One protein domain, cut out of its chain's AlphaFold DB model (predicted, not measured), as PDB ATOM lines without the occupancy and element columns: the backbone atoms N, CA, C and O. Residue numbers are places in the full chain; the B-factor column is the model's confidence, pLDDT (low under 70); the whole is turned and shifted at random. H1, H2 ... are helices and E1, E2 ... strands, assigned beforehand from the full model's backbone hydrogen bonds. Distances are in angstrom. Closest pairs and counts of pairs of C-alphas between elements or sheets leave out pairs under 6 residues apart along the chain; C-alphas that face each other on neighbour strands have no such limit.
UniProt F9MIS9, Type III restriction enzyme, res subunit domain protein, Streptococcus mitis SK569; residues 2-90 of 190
ATOM      1  N   ASP A   2    -186.103 133.792  74.818       78.56
ATOM      2  CA  ASP A   2    -184.707 134.008  75.224       78.56
ATOM      3  C   ASP A   2    -183.856 132.751  75.432       78.56
ATOM      4  O   ASP A   2    -182.853 132.573  74.751       78.56
ATOM      5  N   ALA A   3    -184.267 131.833  76.312       87.56
ATOM      6  CA  ALA A   3    -183.399 130.722  76.717       87.56
ATOM      7  C   ALA A   3    -183.007 129.775  75.564       87.56
ATOM      8  O   ALA A   3    -181.906 129.235  75.553       87.56
ATOM      9  N   VAL A   4    -183.886 129.585  74.573       92.56
ATOM     10  CA  VAL A   4    -183.576 128.756  73.394       92.56
ATOM     11  C   VAL A   4    -182.471 129.406  72.567       92.56
ATOM     12  O   VAL A   4    -181.489 128.746  72.229       92.56
ATOM     13  N   SER A   5    -182.615 130.702  72.275       91.81
ATOM     14  CA  SER A   5    -181.606 131.461  71.538       91.81
ATOM     15  C   SER A   5    -180.307 131.570  72.329       91.81
ATOM     16  O   SER A   5    -179.256 131.371  71.743       91.81
ATOM     17  N   ALA A   6    -180.371 131.773  73.650       93.25
ATOM     18  CA  ALA A   6    -179.192 131.842  74.513       93.25
ATOM     19  C   ALA A   6    -178.285 130.615  74.361       93.25
ATOM     20  O   ALA A   6    -177.073 130.760  74.282       93.25
ATOM     21  N   ILE A   7    -178.868 129.414  74.285       95.00
ATOM     22  CA  ILE A   7    -178.107 128.169  74.103       95.00
ATOM     23  C   ILE A   7    -177.613 128.032  72.674       95.00
ATOM     24  O   ILE A   7    -176.470 127.647  72.445       95.00
ATOM     25  N   ALA A   8    -178.492 128.288  71.708       95.88
ATOM     26  CA  ALA A   8    -178.144 128.136  70.308       95.88
ATOM     27  C   ALA A   8    -176.994 129.083  69.928       95.88
ATOM     28  O   ALA A   8    -176.066 128.665  69.246       95.88
ATOM     29  N   ASP A   9    -177.008 130.314  70.441       96.69
ATOM     30  CA  ASP A   9    -175.997 131.342  70.193       96.69
ATOM     31  C   ASP A   9    -174.626 130.996  70.812       96.69
ATOM     32  O   ASP A   9    -173.613 131.504  70.336       96.69
ATOM     33  N   LEU A  10    -174.539 130.065  71.778       96.75
ATOM     34  CA  LEU A  10    -173.242 129.576  72.289       96.75
ATOM     35  C   LEU A  10    -172.376 128.962  71.181       96.75
ATOM     36  O   LEU A  10    -171.149 129.001  71.249       96.75
ATOM     37  N   PHE A  11    -173.017 128.427  70.142       97.06
ATOM     38  CA  PHE A  11    -172.363 127.807  68.995       97.06
ATOM     39  C   PHE A  11    -172.401 128.702  67.752       97.06
ATOM     40  O   PHE A  11    -172.265 128.224  66.624       97.06
ATOM     41  N   GLN A  12    -172.620 130.011  67.906       96.12
ATOM     42  CA  GLN A  12    -172.542 130.941  66.784       96.12
ATOM     43  C   GLN A  12    -171.171 130.833  66.092       96.12
ATOM     44  O   GLN A  12    -170.129 130.810  66.743       96.12
ATOM     45  N   GLY A  13    -171.186 130.719  64.759       94.31
ATOM     46  CA  GLY A  13    -169.997 130.463  63.937       94.31
ATOM     47  C   GLY A  13    -169.740 128.983  63.621       94.31
ATOM     48  O   GLY A  13    -168.942 128.694  62.736       94.31
ATOM     49  N   GLN A  14    -170.427 128.044  64.281       95.12
ATOM     50  CA  GLN A  14    -170.362 126.626  63.926       95.12
ATOM     51  C   GLN A  14    -170.989 126.400  62.543       95.12
ATOM     52  O   GLN A  14    -172.115 126.830  62.278       95.12
ATOM     53  N   ALA A  15    -170.276 125.688  61.668       91.62
ATOM     54  CA  ALA A  15    -170.784 125.329  60.353       91.62
ATOM     55  C   ALA A  15    -171.970 124.361  60.466       91.62
ATOM     56  O   ALA A  15    -171.978 123.435  61.282       91.62
ATOM     57  N   LYS A  16    -172.978 124.572  59.615       91.12
ATOM     58  CA  LYS A  16    -174.108 123.657  59.484       91.12
ATOM     59  C   LYS A  16    -173.714 122.479  58.604       91.12
ATOM     60  O   LYS A  16    -173.407 122.670  57.430       91.12
ATOM     61  N   HIS A  17    -173.812 121.268  59.142       81.75
ATOM     62  CA  HIS A  17    -173.585 120.043  58.382       81.75
ATOM     63  C   HIS A  17    -174.918 119.341  58.132       81.75
ATOM     64  O   HIS A  17    -175.595 118.919  59.067       81.75
ATOM     65  N   THR A  18    -175.328 119.238  56.868       68.19
ATOM     66  CA  THR A  18    -176.523 118.484  56.468       68.19
ATOM     67  C   THR A  18    -176.120 117.303  55.602       68.19
ATOM     68  O   THR A  18    -175.695 117.504  54.468       68.19
ATOM     69  N   GLY A  19    -176.316 116.086  56.109       56.50
ATOM     70  CA  GLY A  19    -176.132 114.861  55.333       56.50
ATOM     71  C   GLY A  19    -174.699 114.325  55.294       56.50
ATOM     72  O   GLY A  19    -173.748 114.991  55.698       56.50
ATOM     73  N   VAL A  20    -174.612 113.077  54.827       50.75
ATOM     74  CA  VAL A  20    -173.429 112.212  54.731       50.75
ATOM     75  C   VAL A  20    -172.228 112.984  54.173       50.75
ATOM     76  O   VAL A  20    -172.194 113.306  52.984       50.75
ATOM     77  N   GLN A  21    -171.221 113.264  55.005       46.16
ATOM     78  CA  GLN A  21    -169.900 113.589  54.475       46.16
ATOM     79  C   GLN A  21    -169.336 112.306  53.866       46.16
ATOM     80  O   GLN A  21    -168.845 111.436  54.577       46.16
ATOM     81  N   TYR A  22    -169.405 112.192  52.540       43.59
ATOM     82  CA  TYR A  22    -168.551 111.273  51.801       43.59
ATOM     83  C   TYR A  22    -167.104 111.747  51.979       43.59
ATOM     84  O   TYR A  22    -166.594 112.537  51.187       43.59
ATOM     85  N   MET A  23    -166.427 111.280  53.027       44.25
ATOM     86  CA  MET A  23    -164.973 111.178  52.992       44.25
ATOM     87  C   MET A  23    -164.655 109.986  52.093       44.25
ATOM     88  O   MET A  23    -164.466 108.867  52.555       44.25
ATOM     89  N   ALA A  24    -164.709 110.210  50.780       39.56
ATOM     90  CA  ALA A  24    -164.248 109.235  49.808       39.56
ATOM     91  C   ALA A  24    -162.719 109.165  49.901       39.56
ATOM     92  O   ALA A  24    -162.019 109.926  49.237       39.56
ATOM     93  N   ASP A  25    -162.210 108.280  50.753       42.38
ATOM     94  CA  ASP A  25    -160.859 107.749  50.611       42.38
ATOM     95  C   ASP A  25    -160.966 106.526  49.676       42.38
ATOM     96  O   ASP A  25    -161.573 105.522  50.059       42.38
ATOM     97  N   PRO A  26    -160.497 106.585  48.414       43.53
ATOM     98  CA  PRO A  26    -160.767 105.558  47.398       43.53
ATOM     99  C   PRO A  26    -159.962 104.253  47.597       43.53
ATOM    100  O   PRO A  26    -159.618 103.580  46.627       43.53
ATOM    101  N   GLY A  27    -159.632 103.884  48.840       51.69
ATOM    102  CA  GLY A  27    -158.549 102.945  49.138       51.69
ATOM    103  C   GLY A  27    -158.867 101.682  49.944       51.69
ATOM    104  O   GLY A  27    -157.959 100.859  50.076       51.69
ATOM    105  N   ARG A  28    -160.074 101.460  50.491       46.53
ATOM    106  CA  ARG A  28    -160.318 100.279  51.351       46.53
ATOM    107  C   ARG A  28    -161.654  99.562  51.131       46.53
ATOM    108  O   ARG A  28    -162.690 100.133  50.819       46.53
ATOM    109  N   LEU A  29    -161.547  98.239  51.216       44.56
ATOM    110  CA  LEU A  29    -162.497  97.203  50.813       44.56
ATOM    111  C   LEU A  29    -163.689  97.092  51.779       44.56
ATOM    112  O   LEU A  29    -163.453  96.991  52.969       44.56
ATOM    113  N   LYS A  30    -164.919  96.990  51.241       48.16
ATOM    114  CA  LYS A  30    -166.201  96.410  51.743       48.16
ATOM    115  C   LYS A  30    -166.631  96.501  53.230       48.16
ATOM    116  O   LYS A  30    -167.832  96.547  53.460       48.16
ATOM    117  N   SER A  31    -165.749  96.502  54.229       50.50
ATOM    118  CA  SER A  31    -166.077  96.789  55.638       50.50
ATOM    119  C   SER A  31    -166.335  98.275  55.885       50.50
ATOM    120  O   SER A  31    -167.142  98.625  56.739       50.50
ATOM    121  N   ASP A  32    -165.696  99.136  55.093       52.66
ATOM    122  CA  ASP A  32    -165.728 100.585  55.290       52.66
ATOM    123  C   ASP A  32    -167.086 101.195  54.934       52.66
ATOM    124  O   ASP A  32    -167.444 102.225  55.477       52.66
ATOM    125  N   GLU A  33    -167.890 100.563  54.077       51.75
ATOM    126  CA  GLU A  33    -169.178 101.122  53.643       51.75
ATOM    127  C   GLU A  33    -170.191 101.212  54.801       51.75
ATOM    128  O   GLU A  33    -170.919 102.195  54.916       51.75
ATOM    129  N   VAL A  34    -170.189 100.232  55.715       51.75
ATOM    130  CA  VAL A  34    -171.039 100.242  56.920       51.75
ATOM    131  C   VAL A  34    -170.525 101.254  57.948       51.75
ATOM    132  O   VAL A  34    -171.324 102.004  58.510       51.75
ATOM    133  N   ASP A  35    -169.207 101.330  58.156       52.62
ATOM    134  CA  ASP A  35    -168.585 102.306  59.064       52.62
ATOM    135  C   ASP A  35    -168.736 103.753  58.558       52.62
ATOM    136  O   ASP A  35    -169.019 104.658  59.341       52.62
ATOM    137  N   LEU A  36    -168.658 103.971  57.241       54.47
ATOM    138  CA  LEU A  36    -168.911 105.257  56.586       54.47
ATOM    139  C   LEU A  36    -170.367 105.700  56.765       54.47
ATOM    140  O   LEU A  36    -170.624 106.872  57.036       54.47
ATOM    141  N   VAL A  37    -171.329 104.778  56.655       55.75
ATOM    142  CA  VAL A  37    -172.752 105.058  56.912       55.75
ATOM    143  C   VAL A  37    -173.000 105.358  58.398       55.75
ATOM    144  O   VAL A  37    -173.753 106.278  58.720       55.75
ATOM    145  N   LEU A  38    -172.329 104.649  59.309       56.53
ATOM    146  CA  LEU A  38    -172.357 104.921  60.752       56.53
ATOM    147  C   LEU A  38    -171.797 106.310  61.093       56.53
ATOM    148  O   LEU A  38    -172.376 107.013  61.923       56.53
ATOM    149  N   ASP A  39    -170.691 106.720  60.470       62.00
ATOM    150  CA  ASP A  39    -170.102 108.048  60.669       62.00
ATOM    151  C   ASP A  39    -170.941 109.164  60.039       62.00
ATOM    152  O   ASP A  39    -171.037 110.261  60.595       62.00
ATOM    153  N   ALA A  40    -171.635 108.873  58.941       64.56
ATOM    154  CA  ALA A  40    -172.458 109.836  58.223       64.56
ATOM    155  C   ALA A  40    -173.651 110.393  59.015       64.56
ATOM    156  O   ALA A  40    -174.125 111.493  58.720       64.56
ATOM    157  N   TYR A  41    -174.151 109.646  60.003       77.81
ATOM    158  CA  TYR A  41    -175.309 110.038  60.814       77.81
ATOM    159  C   TYR A  41    -174.946 110.522  62.221       77.81
ATOM    160  O   TYR A  41    -175.832 110.873  63.013       77.81
ATOM    161  N   ARG A  42    -173.649 110.587  62.538       84.44
ATOM    162  CA  ARG A  42    -173.158 111.212  63.769       84.44
ATOM    163  C   ARG A  42    -173.298 112.727  63.680       84.44
ATOM    164  O   ARG A  42    -173.234 113.334  62.615       84.44
ATOM    165  N   ASN A  43    -173.464 113.362  64.837       90.62
ATOM    166  CA  ASN A  43    -173.377 114.815  64.907       90.62
ATOM    167  C   ASN A  43    -171.965 115.254  64.516       90.62
ATOM    168  O   ASN A  43    -170.990 114.735  65.062       90.62
ATOM    169  N   ALA A  44    -171.873 116.251  63.634       88.44
ATOM    170  CA  ALA A  44    -170.608 116.918  63.364       88.44
ATOM    171  C   ALA A  44    -169.997 117.427  64.683       88.44
ATOM    172  O   ALA A  44    -170.731 117.984  65.512       88.44
ATOM    173  N   PRO A  45    -168.684 117.236  64.902       89.81
ATOM    174  CA  PRO A  45    -168.029 117.743  66.096       89.81
ATOM    175  C   PRO A  45    -168.132 119.271  66.151       89.81
ATOM    176  O   PRO A  45    -168.248 119.940  65.123       89.81
ATOM    177  N   ILE A  46    -168.063 119.826  67.359       92.25
ATOM    178  CA  ILE A  46    -167.903 121.271  67.532       92.25
ATOM    179  C   ILE A  46    -166.517 121.636  66.987       92.25
ATOM    180  O   ILE A  46    -165.510 121.110  67.449       92.25
ATOM    181  N   GLN A  47    -166.485 122.496  65.972       92.62
ATOM    182  CA  GLN A  47    -165.268 122.951  65.285       92.62
ATOM    183  C   GLN A  47    -164.803 124.324  65.779       92.62
ATOM    184  O   GLN A  47    -163.726 124.792  65.415       92.62
ATOM    185  N   LEU A  48    -165.629 124.985  66.591       94.50
ATOM    186  CA  LEU A  48    -165.284 126.246  67.222       94.50
ATOM    187  C   LEU A  48    -164.117 126.056  68.190       94.50
ATOM    188  O   LEU A  48    -164.089 125.107  68.971       94.50
ATOM    189  N   SER A  49    -163.177 127.000  68.162       95.19
ATOM    190  CA  SER A  49    -162.111 127.044  69.160       95.19
ATOM    191  C   SER A  49    -162.690 127.323  70.551       95.19
ATOM    192  O   SER A  49    -163.705 128.018  70.676       95.19
ATOM    193  N   GLN A  50    -162.002 126.877  71.606       95.25
ATOM    194  CA  GLN A  50    -162.368 127.234  72.982       95.25
ATOM    195  C   GLN A  50    -162.506 128.754  73.169       95.25
ATOM    196  O   GLN A  50    -163.402 129.212  73.876       95.25
ATOM    197  N   ALA A  51    -161.648 129.549  72.514       95.81
ATOM    198  CA  ALA A  51    -161.709 131.007  72.574       95.81
ATOM    199  C   ALA A  51    -163.014 131.551  71.969       95.81
ATOM    200  O   ALA A  51    -163.639 132.425  72.564       95.81
ATOM    201  N   SER A  52    -163.455 130.994  70.837       97.00
ATOM    202  CA  SER A  52    -164.720 131.358  70.186       97.00
ATOM    203  C   SER A  52    -165.931 130.971  71.036       97.00
ATOM    204  O   SER A  52    -166.833 131.783  71.218       97.00
ATOM    205  N   ILE A  53    -165.940 129.762  71.611       97.31
ATOM    206  CA  ILE A  53    -167.011 129.341  72.528       97.31
ATOM    207  C   ILE A  53    -167.060 130.263  73.749       97.31
ATOM    208  O   ILE A  53    -168.140 130.676  74.165       97.31
ATOM    209  N   ARG A  54    -165.900 130.623  74.309       97.31
ATOM    210  CA  ARG A  54    -165.819 131.526  75.461       97.31
ATOM    211  C   ARG A  54    -166.393 132.900  75.145       97.31
ATOM    212  O   ARG A  54    -167.169 133.410  75.943       97.31
ATOM    213  N   GLU A  55    -166.063 133.458  73.985       97.81
ATOM    214  CA  GLU A  55    -166.606 134.742  73.537       97.81
ATOM    215  C   GLU A  55    -168.136 134.695  73.399       97.81
ATOM    216  O   GLU A  55    -168.843 135.573  73.901       97.81
ATOM    217  N   ASN A  56    -168.668 133.627  72.798       97.56
ATOM    218  CA  ASN A  56    -170.113 133.434  72.672       97.56
ATOM    219  C   ASN A  56    -170.789 133.318  74.051       97.56
ATOM    220  O   ASN A  56    -171.822 133.944  74.296       97.56
ATOM    221  N   VAL A  57    -170.191 132.560  74.978       97.38
ATOM    222  CA  VAL A  57    -170.671 132.429  76.364       97.38
ATOM    223  C   VAL A  57    -170.662 133.781  77.072       97.38
ATOM    224  O   VAL A  57    -171.674 134.151  77.658       97.38
ATOM    225  N   HIS A  58    -169.570 134.544  76.994       97.44
ATOM    226  CA  HIS A  58    -169.463 135.873  77.610       97.44
ATOM    227  C   HIS A  58    -170.474 136.861  77.033       97.44
ATOM    228  O   HIS A  58    -171.100 137.611  77.787       97.44
ATOM    229  N   THR A  59    -170.701 136.807  75.719       96.69
ATOM    230  CA  THR A  59    -171.733 137.600  75.041       96.69
ATOM    231  C   THR A  59    -173.116 137.280  75.602       96.69
ATOM    232  O   THR A  59    -173.881 138.196  75.913       96.69
ATOM    233  N   MET A  60    -173.441 135.995  75.782       95.56
ATOM    234  CA  MET A  60    -174.713 135.594  76.387       95.56
ATOM    235  C   MET A  60    -174.790 136.004  77.856       95.56
ATOM    236  O   MET A  60    -175.760 136.646  78.245       95.56
ATOM    237  N   GLN A  61    -173.769 135.721  78.666       96.00
ATOM    238  CA  GLN A  61    -173.746 136.101  80.081       96.00
ATOM    239  C   GLN A  61    -174.006 137.601  80.253       96.00
ATOM    240  O   GLN A  61    -174.940 137.979  80.955       96.00
ATOM    241  N   THR A  62    -173.284 138.444  79.513       96.00
ATOM    242  CA  THR A  62    -173.447 139.904  79.561       96.00
ATOM    243  C   THR A  62    -174.843 140.340  79.120       96.00
ATOM    244  O   THR A  62    -175.472 141.156  79.792       96.00
ATOM    245  N   ARG A  63    -175.370 139.766  78.026       94.56
ATOM    246  CA  ARG A  63    -176.726 140.066  77.531       94.56
ATOM    247  C   ARG A  63    -177.804 139.780  78.581       94.56
ATOM    248  O   ARG A  63    -178.778 140.521  78.654       94.56
ATOM    249  N   TYR A  64    -177.621 138.734  79.382       91.69
ATOM    250  CA  TYR A  64    -178.550 138.328  80.438       91.69
ATOM    251  C   TYR A  64    -178.204 138.896  81.823       91.69
ATOM    252  O   TYR A  64    -178.786 138.471  82.818       91.69
ATOM    253  N   GLY A  65    -177.272 139.852  81.908       94.00
ATOM    254  CA  GLY A  65    -176.890 140.495  83.170       94.00
ATOM    255  C   GLY A  65    -176.109 139.590  84.133       94.00
ATOM    256  O   GLY A  65    -176.057 139.868  85.328       94.00
ATOM    257  N   LEU A  66    -175.509 138.511  83.633       95.00
ATOM    258  CA  LEU A  66    -174.648 137.610  84.394       95.00
ATOM    259  C   LEU A  66    -173.193 138.074  84.316       95.00
ATOM    260  O   LEU A  66    -172.721 138.524  83.271       95.00
ATOM    261  N   SER A  67    -172.454 137.896  85.411       96.19
ATOM    262  CA  SER A  67    -171.003 138.102  85.398       96.19
ATOM    263  C   SER A  67    -170.334 137.071  84.477       96.19
ATOM    264  O   SER A  67    -170.617 135.873  84.619       96.19
ATOM    265  N   PRO A  68    -169.465 137.496  83.540       96.50
ATOM    266  CA  PRO A  68    -168.707 136.577  82.704       96.50
ATOM    267  C   PRO A  68    -167.905 135.582  83.545       96.50
ATOM    268  O   PRO A  68    -167.307 135.937  84.556       96.50
ATOM    269  N   SER A  69    -167.912 134.320  83.132       94.94
ATOM    270  CA  SER A  69    -167.168 133.258  83.814       94.94
ATOM    271  C   SER A  69    -165.665 133.358  83.534       94.94
ATOM    272  O   SER A  69    -165.262 133.592  82.395       94.94
ATOM    273  N   ASP A  70    -164.822 133.107  84.540       94.44
ATOM    274  CA  ASP A  70    -163.359 133.131  84.362       94.44
ATOM    275  C   ASP A  70    -162.870 132.044  83.391       94.44
ATOM    276  O   ASP A  70    -161.933 132.241  82.614       94.44
ATOM    277  N   LYS A  71    -163.521 130.877  83.432       94.50
ATOM    278  CA  LYS A  71    -163.206 129.712  82.604       94.50
ATOM    279  C   LYS A  71    -164.469 128.983  82.169       94.50
ATOM    280  O   LYS A  71    -165.468 128.960  82.886       94.50
ATOM    281  N   LEU A  72    -164.376 128.317  81.024       95.75
ATOM    282  CA  LEU A  72    -165.388 127.365  80.586       95.75
ATOM    283  C   LEU A  72    -165.316 126.085  81.427       95.75
ATOM    284  O   LEU A  72    -164.232 125.628  81.793       95.75
ATOM    285  N   SER A  73    -166.477 125.496  81.712       96.19
ATOM    286  CA  SER A  73    -166.560 124.153  82.285       96.19
ATOM    287  C   SER A  73    -166.449 123.133  81.153       96.19
ATOM    288  O   SER A  73    -167.359 123.020  80.330       96.19
ATOM    289  N   ILE A  74    -165.312 122.441  81.075       95.00
ATOM    290  CA  ILE A  74    -164.985 121.499  79.999       95.00
ATOM    291  C   ILE A  74    -164.454 120.206  80.617       95.00
ATOM    292  O   ILE A  74    -163.514 120.245  81.410       95.00
ATOM    293  N   ASP A  75    -165.020 119.075  80.206       94.31
ATOM    294  CA  ASP A  75    -164.490 117.741  80.480       94.31
ATOM    295  C   ASP A  75    -163.765 117.181  79.248       94.31
ATOM    296  O   ASP A  75    -164.023 117.587  78.115       94.31
ATOM    297  N   MET A  76    -162.882 116.203  79.455       92.00
ATOM    298  CA  MET A  76    -162.265 115.433  78.370       92.00
ATOM    299  C   MET A  76    -162.900 114.044  78.303       92.00
ATOM    300  O   MET A  76    -162.704 113.218  79.194       92.00
ATOM    301  N   ILE A  77    -163.649 113.769  77.236       86.81
ATOM    302  CA  ILE A  77    -164.342 112.493  77.026       86.81
ATOM    303  C   ILE A  77    -163.825 111.866  75.736       86.81
ATOM    304  O   ILE A  77    -163.968 112.437  74.658       86.81
ATOM    305  N   ALA A  78    -163.212 110.683  75.847       85.69
ATOM    306  CA  ALA A  78    -162.626 109.959  74.713       85.69
ATOM    307  C   ALA A  78    -161.676 110.831  73.854       85.69
ATOM    308  O   ALA A  78    -161.705 110.777  72.626       85.69
ATOM    309  N   GLY A  79    -160.859 111.666  74.508       86.19
ATOM    310  CA  GLY A  79    -159.906 112.561  73.841       86.19
ATOM    311  C   GLY A  79    -160.532 113.786  73.164       86.19
ATOM    312  O   GLY A  79    -159.864 114.434  72.366       86.19
ATOM    313  N   ARG A  80    -161.803 114.099  73.451       85.94
ATOM    314  CA  ARG A  80    -162.524 115.260  72.913       85.94
ATOM    315  C   ARG A  80    -163.040 116.153  74.034       85.94
ATOM    316  O   ARG A  80    -163.414 115.664  75.099       85.94
ATOM    317  N   GLU A  81    -163.105 117.448  73.759       90.62
ATOM    318  CA  GLU A  81    -163.685 118.440  74.663       90.62
ATOM    319  C   GLU A  81    -165.204 118.270  74.759       90.62
ATOM    320  O   GLU A  81    -165.908 118.206  73.748       90.62
ATOM    321  N   ALA A  82    -165.712 118.225  75.986       92.75
ATOM    322  CA  ALA A  82    -167.127 118.186  76.307       92.75
ATOM    323  C   ALA A  82    -167.487 119.430  77.124       92.75
ATOM    324  O   ALA A  82    -167.087 119.571  78.276       92.75
ATOM    325  N   TYR A  83    -168.231 120.344  76.506       95.44
ATOM    326  CA  TYR A  83    -168.623 121.608  77.117       95.44
ATOM    327  C   TYR A  83    -169.861 121.435  77.999       95.44
ATOM    328  O   TYR A  83    -170.883 120.907  77.556       95.44
ATOM    329  N   ASN A  84    -169.782 121.939  79.226       95.50
ATOM    330  CA  ASN A  84    -170.864 121.903  80.197       95.50
ATOM    331  C   ASN A  84    -171.473 123.300  80.358       95.50
ATOM    332  O   ASN A  84    -170.826 124.219  80.866       95.50
ATOM    333  N   PHE A  85    -172.737 123.447  79.959       95.75
ATOM    334  CA  PHE A  85    -173.495 124.690  80.099       95.75
ATOM    335  C   PHE A  85    -174.666 124.511  81.063       95.75
ATOM    336  O   PHE A  85    -175.371 123.500  81.020       95.75
ATOM    337  N   SER A  86    -174.896 125.525  81.895       93.38
ATOM    338  CA  SER A  86    -175.977 125.552  82.880       93.38
ATOM    339  C   SER A  86    -176.972 126.650  82.548       93.38
ATOM    340  O   SER A  86    -176.595 127.740  82.126       93.38
ATOM    341  N   ILE A  87    -178.251 126.354  82.758       91.62
ATOM    342  CA  ILE A  87    -179.344 127.308  82.589       91.62
ATOM    343  C   ILE A  87    -180.254 127.168  83.784       91.62
ATOM    344  O   ILE A  87    -180.773 126.080  84.060       91.62
ATOM    345  N   GLU A  88    -180.468 128.286  84.449       90.69
ATOM    346  CA  GLU A  88    -181.398 128.389  85.554       90.69
ATOM    347  C   GLU A  88    -182.750 128.854  85.022       90.69
ATOM    348  O   GLU A  88    -182.851 129.771  84.208       90.69
ATOM    349  N   MET A  89    -183.800 128.148  85.427       90.75
ATOM    350  CA  MET A  89    -185.171 128.446  85.042       90.75
ATOM    351  C   MET A  89    -186.063 128.252  86.257       90.75
ATOM    352  O   MET A  89    -186.011 127.194  86.886       90.75
ATOM    353  N   GLU A  90    -186.907 129.243  86.536       90.38
ATOM    354  CA  GLU A  90    -187.895 129.152  87.608       90.38
ATOM    355  C   GLU A  90    -188.895 128.019  87.326       90.38
ATOM    356  O   GLU A  90    -189.222 127.708  86.170       90.38
TER     357      GLU A  90
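This is residues 2 to 90 of the 190 residues of the protein "Type III restriction enzyme, res subunit domain protein" of Streptococcus mitis SK569 (UniProt F9MIS9). A loose head at one end holds helices H1 and H3, running opposite ways, and the small hairpin of strands E1 and E2; from this head a long, thin arm reaches out. The arm is a loop of chain: residues 10 to 31, with no named element, lead out along it, H2 lies in its far part, folding back, and residues 41 to 49 lead back to H3; residues 25 to 35 stick out at its tip. The printed part has 89 residues with three named helices and two named strands, in the order H1, H2, H3, E1, E2; the class is mixed, helices and strands, with under half of the residues in named elements, and the one sheet, of order E1 - E2, is antiparallel. The whole is loose, with a radius of gyration of the C-alphas of 17.4 A, and the arm makes much of the length in spans of 56 by 25 by 24 A.

H1 is residues 2 to 9 and begins at C-alpha 2, at (-184.707, 134.008, 75.224); it is 10.4 A long from first to last C-alpha. H2 is residues 32 to 40, 11.8 A long, with C-alpha 32 at (-165.728, 100.585, 55.290). H3, residues 50 to 63, is the longest helix, at 19.8 A. E1 is residues 74 to 77, 9.5 A long. E2 is residues 80 to 83, 9.8 A long, and ends at C-alpha 83, at (-168.623, 121.608, 77.117).

H1 and H3 only just touch, with 3 pairs of C-alphas within 8 A. Their closest C-alphas are those of Ala 6 and Met 60, 6.1 A apart, and H3 touches H1 with residues 56 to 60 alone. They run opposite ways at a shallow tilt of 19 degrees. H2 touches no helix and is apart from H1, H3, E1 and E2. E1 and E2 form a hairpin, antiparallel at 143 degrees between their directions. In it N 75 and O 82 are within hydrogen-bond range at 2.9 A, as are N 82 and O 75 at 2.8 A. H1 is apart from E1 and E2, and H3 is apart from E2. In H1, H2 and H3 every O i to N i+4 pair is within hydrogen-bond range.

The two C-alphas farthest apart are those of Leu 29 and Gly 65, 55.9 A. Without residues 25 to 35, which stand free and of which 32 to 35 belong to H2, the other 78 residues span 47 by 26 by 24 A. The printed part has no cut. The link from H1 to H2 is long, with 22 residues; the link from E1 to E2 is tight. The mean pLDDT of the printed part is 82.2, and residues 18 to 40 are under 70.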